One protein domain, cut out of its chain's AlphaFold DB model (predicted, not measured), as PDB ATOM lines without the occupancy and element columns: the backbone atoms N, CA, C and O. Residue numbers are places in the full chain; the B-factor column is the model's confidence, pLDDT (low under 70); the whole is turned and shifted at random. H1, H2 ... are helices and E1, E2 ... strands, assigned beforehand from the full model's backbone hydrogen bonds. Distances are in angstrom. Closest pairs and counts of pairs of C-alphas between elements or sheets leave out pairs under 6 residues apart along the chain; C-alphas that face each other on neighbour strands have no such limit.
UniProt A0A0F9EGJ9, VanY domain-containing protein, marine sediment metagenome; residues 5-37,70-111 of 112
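This is residues 5 to 37 and 70 to 111 of the 112 residues of the protein "VanY domain-containing protein" of marine sediment metagenome (UniProt A0A0F9EGJ9). Two helices, H1 and H2, cover one face of a small antiparallel sheet, order E1 - E2 - E3: two layers, helices over strands. The printed part has 75 residues, with two named helices and three named strands in the order H1, E1, E2, H2, E3, class mixed. It is compact, radius of gyration of the C-alphas 11.2 A, spanning 31 by 26 by 22 A.

H1, residues 12 to 25, 20.2 A, begins at C-alpha 12 (219.394, 226.411, 205.860). E1 is residues 29 to 33, 12.3 A; E2, 70 to 75, 17.4 A; H2, 85 to 95, 15.4 A. E3, residues 108 to 110, 6.7 A, ends at C-alpha 110 (225.675, 217.566, 203.105).

E1 and E2 pair through N 30 and O 74, 2.9 A; E2 and E3 through N 71 and O 109, 2.8 A. H1, height over the sheet 9.4 A, touches H2 with residues 18 to 22 alone, closest C-alphas Gly 22 and Leu 89, 6.8 A, at a steep tilt of 39 degrees, opposite ways. In H1 and H2 every O i to N i+4 pair is within hydrogen-bond range.

Residues 38 to 69 are cut out; C-alphas 37 and 70 are 12.7 A apart. The link H2 to E3 is long, 12 residues. No printed residue is under pLDDT 70.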
ATOM      1  N   ARG A   5     213.847 223.535 207.099       97.38
ATOM      2  CA  ARG A   5     213.842 224.205 208.414       97.38
ATOM      3  C   ARG A   5     214.325 223.303 209.553       97.38
ATOM      4  O   ARG A   5     214.649 223.801 210.626       97.38
ATOM      5  N   SER A   6     214.366 221.987 209.337       97.38
ATOM      6  CA  SER A   6     214.876 221.018 210.316       97.38
ATOM      7  C   SER A   6     216.406 220.904 210.339       97.38
ATOM      8  O   SER A   6     216.953 220.305 211.269       97.38
ATOM      9  N   LEU A   7     217.090 221.461 209.334       98.31
ATOM     10  CA  LEU A   7     218.548 221.484 209.255       98.31
ATOM     11  C   LEU A   7     219.146 222.445 210.283       98.31
ATOM     12  O   LEU A   7     218.464 223.332 210.807       98.31
ATOM     13  N   GLN A   8     220.450 222.306 210.519       98.31
ATOM     14  CA  GLN A   8     221.216 223.275 211.294       98.31
ATOM     15  C   GLN A   8     220.977 224.697 210.760       98.31
ATOM     16  O   GLN A   8     221.061 224.891 209.545       98.31
ATOM     17  N   PRO A   9     220.715 225.703 211.619       98.25
ATOM     18  CA  PRO A   9     220.320 227.042 211.172       98.25
ATOM     19  C   PRO A   9     221.273 227.676 210.154       98.25
ATOM     20  O   PRO A   9     220.833 228.318 209.207       98.25
ATOM     21  N   TRP A  10     222.578 227.444 210.308       97.50
ATOM     22  CA  TRP A  10     223.609 227.969 209.412       97.50
ATOM     23  C   TRP A  10     223.616 227.311 208.023       97.50
ATOM     24  O   TRP A  10     224.081 227.920 207.062       97.50
ATOM     25  N   LEU A  11     223.095 226.086 207.894       98.19
ATOM     26  CA  LEU A  11     223.017 225.351 206.630       98.19
ATOM     27  C   LEU A  11     221.769 225.732 205.822       98.19
ATOM     28  O   LEU A  11     221.786 225.661 204.593       98.19
ATOM     29  N   GLN A  12     220.693 226.160 206.495       98.25
ATOM     30  CA  GLN A  12     219.394 226.411 205.860       98.25
ATOM     31  C   GLN A  12     219.466 227.367 204.659       98.25
ATOM     32  O   GLN A  12     218.915 227.004 203.620       98.25
ATOM     33  N   PRO A  13     220.142 228.537 204.719       97.94
ATOM     34  CA  PRO A  13     220.173 229.463 203.585       97.94
ATOM     35  C   PRO A  13     220.782 228.836 202.326       97.94
ATOM     36  O   PRO A  13     220.275 229.031 201.223       97.94
ATOM     37  N   TRP A  14     221.829 228.029 202.497       98.00
ATOM     38  CA  TRP A  14     222.522 227.350 201.403       98.00
ATOM     39  C   TRP A  14     221.694 226.207 200.825       98.00
ATOM     40  O   TRP A  14     221.604 226.068 199.604       98.00
ATOM     41  N   ALA A  15     221.046 225.424 201.690       98.31
ATOM     42  CA  ALA A  15     220.151 224.357 201.262       98.31
ATOM     43  C   ALA A  15     218.945 224.916 200.485       98.31
ATOM     44  O   ALA A  15     218.594 224.396 199.428       98.31
ATOM     45  N   TRP A  16     218.361 226.028 200.948       98.31
ATOM     46  CA  TRP A  16     217.311 226.740 200.216       98.31
ATOM     47  C   TRP A  16     217.803 227.288 198.880       98.31
ATOM     48  O   TRP A  16     217.089 227.178 197.888       98.31
ATOM     49  N   TRP A  17     219.009 227.856 198.829       98.12
ATOM     50  CA  TRP A  17     219.575 228.384 197.590       98.12
ATOM     51  C   TRP A  17     219.706 227.300 196.512       98.12
ATOM     52  O   TRP A  17     219.160 227.471 195.419       98.12
ATOM     53  N   ILE A  18     220.355 226.168 196.817       98.50
ATOM     54  CA  ILE A  18     220.555 225.103 195.822       98.50
ATOM     55  C   ILE A  18     219.231 224.431 195.447       98.50
ATOM     56  O   ILE A  18     219.019 224.114 194.278       98.50
ATOM     57  N   PHE A  19     218.311 224.274 196.404       98.38
ATOM     58  CA  PHE A  19     216.986 223.722 196.142       98.38
ATOM     59  C   PHE A  19     216.156 224.634 195.232       98.38
ATOM     60  O   PHE A  19     215.569 224.159 194.264       98.38
ATOM     61  N   ASN A  20     216.137 225.943 195.491       98.25
ATOM     62  CA  ASN A  20     215.413 226.908 194.661       98.25
ATOM     63  C   ASN A  20     216.019 227.010 193.258       98.25
ATOM     64  O   ASN A  20     215.281 227.059 192.274       98.25
ATOM     65  N   TYR A  21     217.350 226.987 193.151       98.38
ATOM     66  CA  TYR A  21     218.027 226.909 191.858       98.38
ATOM     67  C   TYR A  21     217.641 225.625 191.109       98.38
ATOM     68  O   TYR A  21     217.220 225.691 189.955       98.38
ATOM     69  N   GLY A  22     217.683 224.473 191.783       98.19
ATOM     70  CA  GLY A  22     217.263 223.190 191.224       98.19
ATOM     71  C   GLY A  22     215.800 223.175 190.781       98.19
ATOM     72  O   GLY A  22     215.512 222.743 189.669       98.19
ATOM     73  N   GLN A  23     214.880 223.727 191.576       97.94
ATOM     74  CA  GLN A  23     213.473 223.855 191.187       97.94
ATOM     75  C   GLN A  23     213.257 224.786 189.990       97.94
ATOM     76  O   GLN A  23     212.358 224.538 189.188       97.94
ATOM     77  N   SER A  24     214.077 225.832 189.832       98.12
ATOM     78  CA  SER A  24     213.969 226.755 188.692       98.12
ATOM     79  C   SER A  24     214.269 226.087 187.344       98.12
ATOM     80  O   SER A  24     213.719 226.499 186.325       98.12
ATOM     81  N   ILE A  25     215.103 225.040 187.346       97.19
ATOM     82  CA  ILE A  25     215.475 224.270 186.147       97.19
ATOM     83  C   ILE A  25     214.737 222.926 186.053       97.19
ATOM     84  O   ILE A  25     214.611 222.365 184.969       97.19
ATOM     85  N   ASN A  26     214.232 222.413 187.174       97.62
ATOM     86  CA  ASN A  26     213.478 221.174 187.255       97.62
ATOM     87  C   ASN A  26     212.397 221.268 188.352       97.62
ATOM     88  O   ASN A  26     212.654 220.937 189.512       97.62
ATOM     89  N   PRO A  27     211.153 221.635 187.993       97.25
ATOM     90  CA  PRO A  27     210.054 221.792 188.950       97.25
ATOM     91  C   PRO A  27     209.627 220.506 189.674       97.25
ATOM     92  O   PRO A  27     208.825 220.564 190.600       97.25
ATOM     93  N   LYS A  28     210.106 219.328 189.242       97.44
ATOM     94  CA  LYS A  28     209.824 218.045 189.907       97.44
ATOM     95  C   LYS A  28     210.811 217.727 191.028       97.44
ATOM     96  O   LYS A  28     210.597 216.742 191.737       97.44
ATOM     97  N   LEU A  29     211.893 218.495 191.157       98.06
ATOM     98  CA  LEU A  29     212.881 218.302 192.207       98.06
ATOM     99  C   LEU A  29     212.241 218.576 193.570       98.06
ATOM    100  O   LEU A  29     211.660 219.635 193.797       98.06
ATOM    101  N   THR A  30     212.369 217.628 194.491       97.62
ATOM    102  CA  THR A  30     211.843 217.754 195.849       97.62
ATOM    103  C   THR A  30     212.884 217.354 196.879       97.62
ATOM    104  O   THR A  30     213.745 216.513 196.613       97.62
ATOM    105  N   VAL A  31     212.782 217.929 198.075       98.12
ATOM    106  CA  VAL A  31     213.546 217.475 199.240       98.12
ATOM    107  C   VAL A  31     212.840 216.248 199.812       98.12
ATOM    108  O   VAL A  31     211.720 216.332 200.324       98.12
ATOM    109  N   THR A  32     213.482 215.089 199.714       97.12
ATOM    110  CA  THR A  32     212.914 213.801 200.145       97.12
ATOM    111  C   THR A  32     213.286 213.452 201.582       97.12
ATOM    112  O   THR A  32     212.525 212.769 202.267       97.12
ATOM    113  N   SER A  33     214.418 213.965 202.066       97.50
ATOM    114  CA  SER A  33     214.943 213.731 203.414       97.50
ATOM    115  C   SER A  33     215.726 214.956 203.889       97.50
ATOM    116  O   SER A  33     216.352 215.650 203.096       97.50
ATOM    117  N   ALA A  34     215.693 215.238 205.187       97.69
ATOM    118  CA  ALA A  34     216.461 216.310 205.826       97.69
ATOM    119  C   ALA A  34     216.955 215.786 207.179       97.69
ATOM    120  O   ALA A  34     217.521 214.689 207.226       97.69
ATOM    121  N   ARG A  35     216.702 216.494 208.286       97.81
ATOM    122  CA  ARG A  35     216.978 215.932 209.608       97.81
ATOM    123  C   ARG A  35     216.077 214.724 209.881       97.81
ATOM    124  O   ARG A  35     214.870 214.791 209.654       97.81
ATOM    125  N   ARG A  36     216.652 213.639 210.406       96.00
ATOM    126  CA  ARG A  36     215.914 212.428 210.813       96.00
ATOM    127  C   ARG A  36     216.371 211.913 212.171       96.00
ATOM    128  O   ARG A  36     217.442 212.278 212.638       96.00
ATOM    129  N   SER A  37     215.555 211.090 212.820       97.00
ATOM    130  CA  SER A  37     215.923 210.491 214.106       97.00
ATOM    131  C   SER A  37     216.855 209.288 213.927       97.00
ATOM    132  O   SER A  37     216.889 208.663 212.864       97.00
ATOM    133  N   ALA A  70     222.766 217.321 206.641       98.50
ATOM    134  CA  ALA A  70     222.545 216.806 205.302       98.50
ATOM    135  C   ALA A  70     221.057 216.746 204.952       98.50
ATOM    136  O   ALA A  70     220.187 216.683 205.825       98.50
ATOM    137  N   PHE A  71     220.787 216.747 203.656       98.75
ATOM    138  CA  PHE A  71     219.476 216.634 203.045       98.75
ATOM    139  C   PHE A  71     219.590 215.846 201.739       98.75
ATOM    140  O   PHE A  71     220.634 215.849 201.093       98.75
ATOM    141  N   ASP A  72     218.503 215.182 201.361       98.56
ATOM    142  CA  ASP A  72     218.419 214.435 200.114       98.56
ATOM    143  C   ASP A  72     217.427 215.119 199.172       98.56
ATOM    144  O   ASP A  72     216.342 215.540 199.591       98.56
ATOM    145  N   MET A  73     217.794 215.213 197.896       98.38
ATOM    146  CA  MET A  73     216.925 215.705 196.828       98.38
ATOM    147  C   MET A  73     216.730 214.629 195.764       98.38
ATOM    148  O   MET A  73     217.655 213.886 195.450       98.38
ATOM    149  N   ALA A  74     215.530 214.556 195.193       97.88
ATOM    150  CA  ALA A  74     215.239 213.692 194.053       97.88
ATOM    151  C   ALA A  74     214.122 214.282 193.189       97.88
ATOM    152  O   ALA A  74     213.237 214.977 193.694       97.88
ATOM    153  N   SER A  75     214.138 213.983 191.893       98.00
ATOM    154  CA  SER A  75     213.035 214.327 190.997       98.00
ATOM    155  C   SER A  75     211.904 213.311 191.112       98.00
ATOM    156  O   SER A  75     212.117 212.101 191.039       98.00
ATOM    157  N   ILE A  76     210.668 213.788 191.262       96.50
ATOM    158  CA  ILE A  76     209.497 212.907 191.342       96.50
ATOM    159  C   ILE A  76     209.366 212.075 190.056       96.50
ATOM    160  O   ILE A  76     209.249 212.621 188.957       96.50
ATOM    161  N   GLY A  77     209.320 210.749 190.217       96.19
ATOM    162  CA  GLY A  77     209.117 209.795 189.123       96.19
ATOM    163  C   GLY A  77     210.355 209.531 188.261       96.19
ATOM    164  O   GLY A  77     210.207 208.974 187.178       96.19
ATOM    165  N   VAL A  78     211.544 209.929 188.715       97.62
ATOM    166  CA  VAL A  78     212.824 209.672 188.041       97.62
ATOM    167  C   VAL A  78     213.688 208.813 188.958       97.62
ATOM    168  O   VAL A  78     213.734 209.058 190.163       97.62
ATOM    169  N   ASP A  79     214.352 207.800 188.400       97.38
ATOM    170  CA  ASP A  79     215.368 207.047 189.136       97.38
ATOM    171  C   ASP A  79     216.534 207.991 189.486       97.38
ATOM    172  O   ASP A  79     217.131 208.564 188.571       97.38
ATOM    173  N   PRO A  80     216.884 208.177 190.773       97.44
ATOM    174  CA  PRO A  80     217.976 209.062 191.158       97.44
ATOM    175  C   PRO A  80     219.332 208.720 190.540       97.44
ATOM    176  O   PRO A  80     220.165 209.612 190.401       97.44
ATOM    177  N   PHE A  81     219.576 207.455 190.185       97.88
ATOM    178  CA  PHE A  81     220.827 207.043 189.542       97.88
ATOM    179  C   PHE A  81     220.914 207.472 188.071       97.88
ATOM    180  O   PHE A  81     222.015 207.557 187.533       97.88
ATOM    181  N   GLU A  82     219.780 207.816 187.461       97.75
ATOM    182  CA  GLU A  82     219.664 208.252 186.065       97.75
ATOM    183  C   GLU A  82     219.277 209.740 185.942       97.75
ATOM    184  O   GLU A  82     219.089 210.250 184.838       97.75
ATOM    185  N   ASP A  83     219.132 210.460 187.061       97.81
ATOM    186  CA  ASP A  83     218.728 211.868 187.078       97.81
ATOM    187  C   ASP A  83     219.926 212.792 186.770       97.81
ATOM    188  O   ASP A  83     220.803 212.965 187.624       97.81
ATOM    189  N   PRO A  84     219.976 213.459 185.597       97.19
ATOM    190  CA  PRO A  84     221.111 214.304 185.229       97.19
ATOM    191  C   PRO A  84     221.194 215.599 186.052       97.19
ATOM    192  O   PRO A  84     222.251 216.235 186.092       97.19
ATOM    193  N   TYR A  85     220.110 216.009 186.719       98.19
ATOM    194  CA  TYR A  85     220.101 217.232 187.521       98.19
ATOM    195  C   TYR A  85     220.842 217.051 188.844       98.19
ATOM    196  O   TYR A  85     221.451 218.006 189.329       98.19
ATOM    197  N   LEU A  86     220.841 215.849 189.427       98.50
ATOM    198  CA  LEU A  86     221.481 215.612 190.721       98.50
ATOM    199  C   LEU A  86     223.011 215.790 190.667       98.50
ATOM    200  O   LEU A  86     223.525 216.555 191.487       98.50
ATOM    201  N   PRO A  87     223.751 215.227 189.687       98.44
ATOM    202  CA  PRO A  87     225.177 215.509 189.527       98.44
ATOM    203  C   PRO A  87     225.477 216.984 189.241       98.44
ATOM    204  O   PRO A  87     226.459 217.518 189.756       98.44
ATOM    205  N   TRP A  88     224.633 217.663 188.455       98.38
ATOM    206  CA  TRP A  88     224.792 219.092 188.163       98.38
ATOM    207  C   TRP A  88     224.661 219.955 189.421       98.38
ATOM    208  O   TRP A  88     225.502 220.813 189.696       98.38
ATOM    209  N   LEU A  89     223.634 219.703 190.231       98.62
ATOM    210  CA  LEU A  89     223.458 220.377 191.516       98.62
ATOM    211  C   LEU A  89     224.572 219.992 192.493       98.62
ATOM    212  O   LEU A  89     225.056 220.843 193.239       98.62
ATOM    213  N   GLY A  90     225.014 218.734 192.458       98.50
ATOM    214  CA  GLY A  90     226.136 218.221 193.234       98.50
ATOM    215  C   GLY A  90     227.437 218.971 192.955       98.50
ATOM    216  O   GLY A  90     228.135 219.344 193.899       98.50
ATOM    217  N   TYR A  91     227.724 219.270 191.683       98.38
ATOM    218  CA  TYR A  91     228.862 220.099 191.279       98.38
ATOM    219  C   TYR A  91     228.812 221.484 191.935       98.38
ATOM    220  O   TYR A  91     229.773 221.887 192.590       98.38
ATOM    221  N   TRP A  92     227.686 222.195 191.822       98.31
ATOM    222  CA  TRP A  92     227.539 223.522 192.431       98.31
ATOM    223  C   TRP A  92     227.614 223.472 193.953       98.31
ATOM    224  O   TRP A  92     228.264 224.312 194.572       98.31
ATOM    225  N   TRP A  93     227.007 222.458 194.565       98.50
ATOM    226  CA  TRP A  93     227.085 222.257 196.004       98.50
ATOM    227  C   TRP A  93     228.531 222.083 196.479       98.50
ATOM    228  O   TRP A  93     228.960 222.737 197.428       98.50
ATOM    229  N   GLN A  94     229.312 221.250 195.783       98.31
ATOM    230  CA  GLN A  94     230.732 221.053 196.070       98.31
ATOM    231  C   GLN A  94     231.570 222.306 195.806       98.31
ATOM    232  O   GLN A  94     232.477 222.598 196.590       98.31
ATOM    233  N   TYR A  95     231.260 223.050 194.738       97.62
ATOM    234  CA  TYR A  95     231.922 224.308 194.390       97.62
ATOM    235  C   TYR A  95     231.817 225.337 195.526       97.62
ATOM    236  O   TYR A  95     232.814 225.956 195.886       97.62
ATOM    237  N   TYR A  96     230.648 225.441 196.166       95.88
ATOM    238  CA  TYR A  96     230.428 226.312 197.328       95.88
ATOM    239  C   TYR A  96     230.835 225.690 198.679       95.88
ATOM    240  O   TYR A  96     230.534 226.242 199.734       95.88
ATOM    241  N   GLY A  97     231.560 224.566 198.670       96.56
ATOM    242  CA  GLY A  97     232.168 223.973 199.867       96.56
ATOM    243  C   GLY A  97     231.380 222.832 200.515       96.56
ATOM    244  O   GLY A  97     231.836 222.280 201.517       96.56
ATOM    245  N   GLY A  98     230.247 222.433 199.941       97.88
ATOM    246  CA  GLY A  98     229.486 221.263 200.364       97.88
ATOM    247  C   GLY A  98     230.143 219.926 200.001       97.88
ATOM    248  O   GLY A  98     231.203 219.846 199.368       97.88
ATOM    249  N   ARG A  99     229.486 218.839 200.405       98.25
ATOM    250  CA  ARG A  99     229.794 217.454 200.041       98.25
ATOM    251  C   ARG A  99     228.583 216.835 199.356       98.25
ATOM    252  O   ARG A  99     227.475 216.892 199.879       98.25
ATOM    253  N   TYR A 100     228.817 216.232 198.199       98.50
ATOM    254  CA  TYR A 100     227.813 215.523 197.412       98.50
ATOM    255  C   TYR A 100     228.103 214.017 197.433       98.50
ATOM    256  O   TYR A 100     229.273 213.623 197.423       98.50
ATOM    257  N   GLY A 101     227.058 213.189 197.489       97.50
ATOM    258  CA  GLY A 101     227.162 211.727 197.567       97.50
ATOM    259  C   GLY A 101     227.655 211.044 196.284       97.50
ATOM    260  O   GLY A 101     228.141 209.911 196.337       97.50
ATOM    261  N   GLY A 102     227.635 211.751 195.148       97.38
ATOM    262  CA  GLY A 102     228.161 211.257 193.873       97.38
ATOM    263  C   GLY A 102     227.338 210.103 193.298       97.38
ATOM    264  O   GLY A 102     226.214 209.858 193.710       97.38
ATOM    265  N   THR A 103     227.912 209.345 192.363       96.31
ATOM    266  CA  THR A 103     227.199 208.262 191.653       96.31
ATOM    267  C   THR A 103     226.738 207.116 192.555       96.31
ATOM    268  O   THR A 103     225.832 206.375 192.191       96.31
ATOM    269  N   ARG A 104     227.344 206.957 193.737       96.62
ATOM    270  CA  ARG A 104     226.944 205.940 194.719       96.62
ATOM    271  C   ARG A 104     225.746 206.375 195.565       96.62
ATOM    272  O   ARG A 104     225.033 205.517 196.074       96.62
ATOM    273  N   ASP A 105     225.562 207.677 195.749       97.94
ATOM    274  CA  ASP A 105     224.495 208.253 196.564       97.94
ATOM    275  C   ASP A 105     224.026 209.579 195.940       97.94
ATOM    276  O   ASP A 105     224.311 210.665 196.456       97.94
ATOM    277  N   PRO A 106     223.375 209.510 194.764       98.25
ATOM    278  CA  PRO A 106     223.136 210.685 193.934       98.25
ATOM    279  C   PRO A 106     222.141 211.659 194.559       98.25
ATOM    280  O   PRO A 106     222.099 212.820 194.162       98.25
ATOM    281  N   VAL A 107     221.361 211.224 195.546       98.31
ATOM    282  CA  VAL A 107     220.388 212.079 196.225       98.31
ATOM    283  C   VAL A 107     221.016 212.946 197.312       98.31
ATOM    284  O   VAL A 107     220.397 213.933 197.693       98.31
ATOM    285  N   HIS A 108     222.206 212.602 197.816       98.62
ATOM    286  CA  HIS A 108     222.709 213.111 199.091       98.62
ATOM    287  C   HIS A 108     223.540 214.393 198.988       98.62
ATOM    288  O   HIS A 108     224.583 214.438 198.326       98.62
ATOM    289  N   PHE A 109     223.133 215.413 199.746       98.69
ATOM    290  CA  PHE A 109     223.807 216.702 199.888       98.69
ATOM    291  C   PHE A 109     224.075 216.979 201.365       98.69
ATOM    292  O   PHE A 109     223.170 216.976 202.193       98.69
ATOM    293  N   GLY A 110     225.321 217.266 201.723       98.00
ATOM    294  CA  GLY A 110     225.675 217.566 203.105       98.00
ATOM    295  C   GLY A 110     226.888 218.461 203.231       98.00
ATOM    296  O   GLY A 110     227.417 218.983 202.251       98.00
ATOM    297  N   VAL A 111     227.331 218.646 204.462       97.00
ATOM    298  CA  VAL A 111     228.539 219.420 204.775       97.00
ATOM    299  C   VAL A 111     229.782 218.543 204.565       97.00
ATOM    300  O   VAL A 111     229.653 217.321 204.423       97.00
TER     301      VAL A 111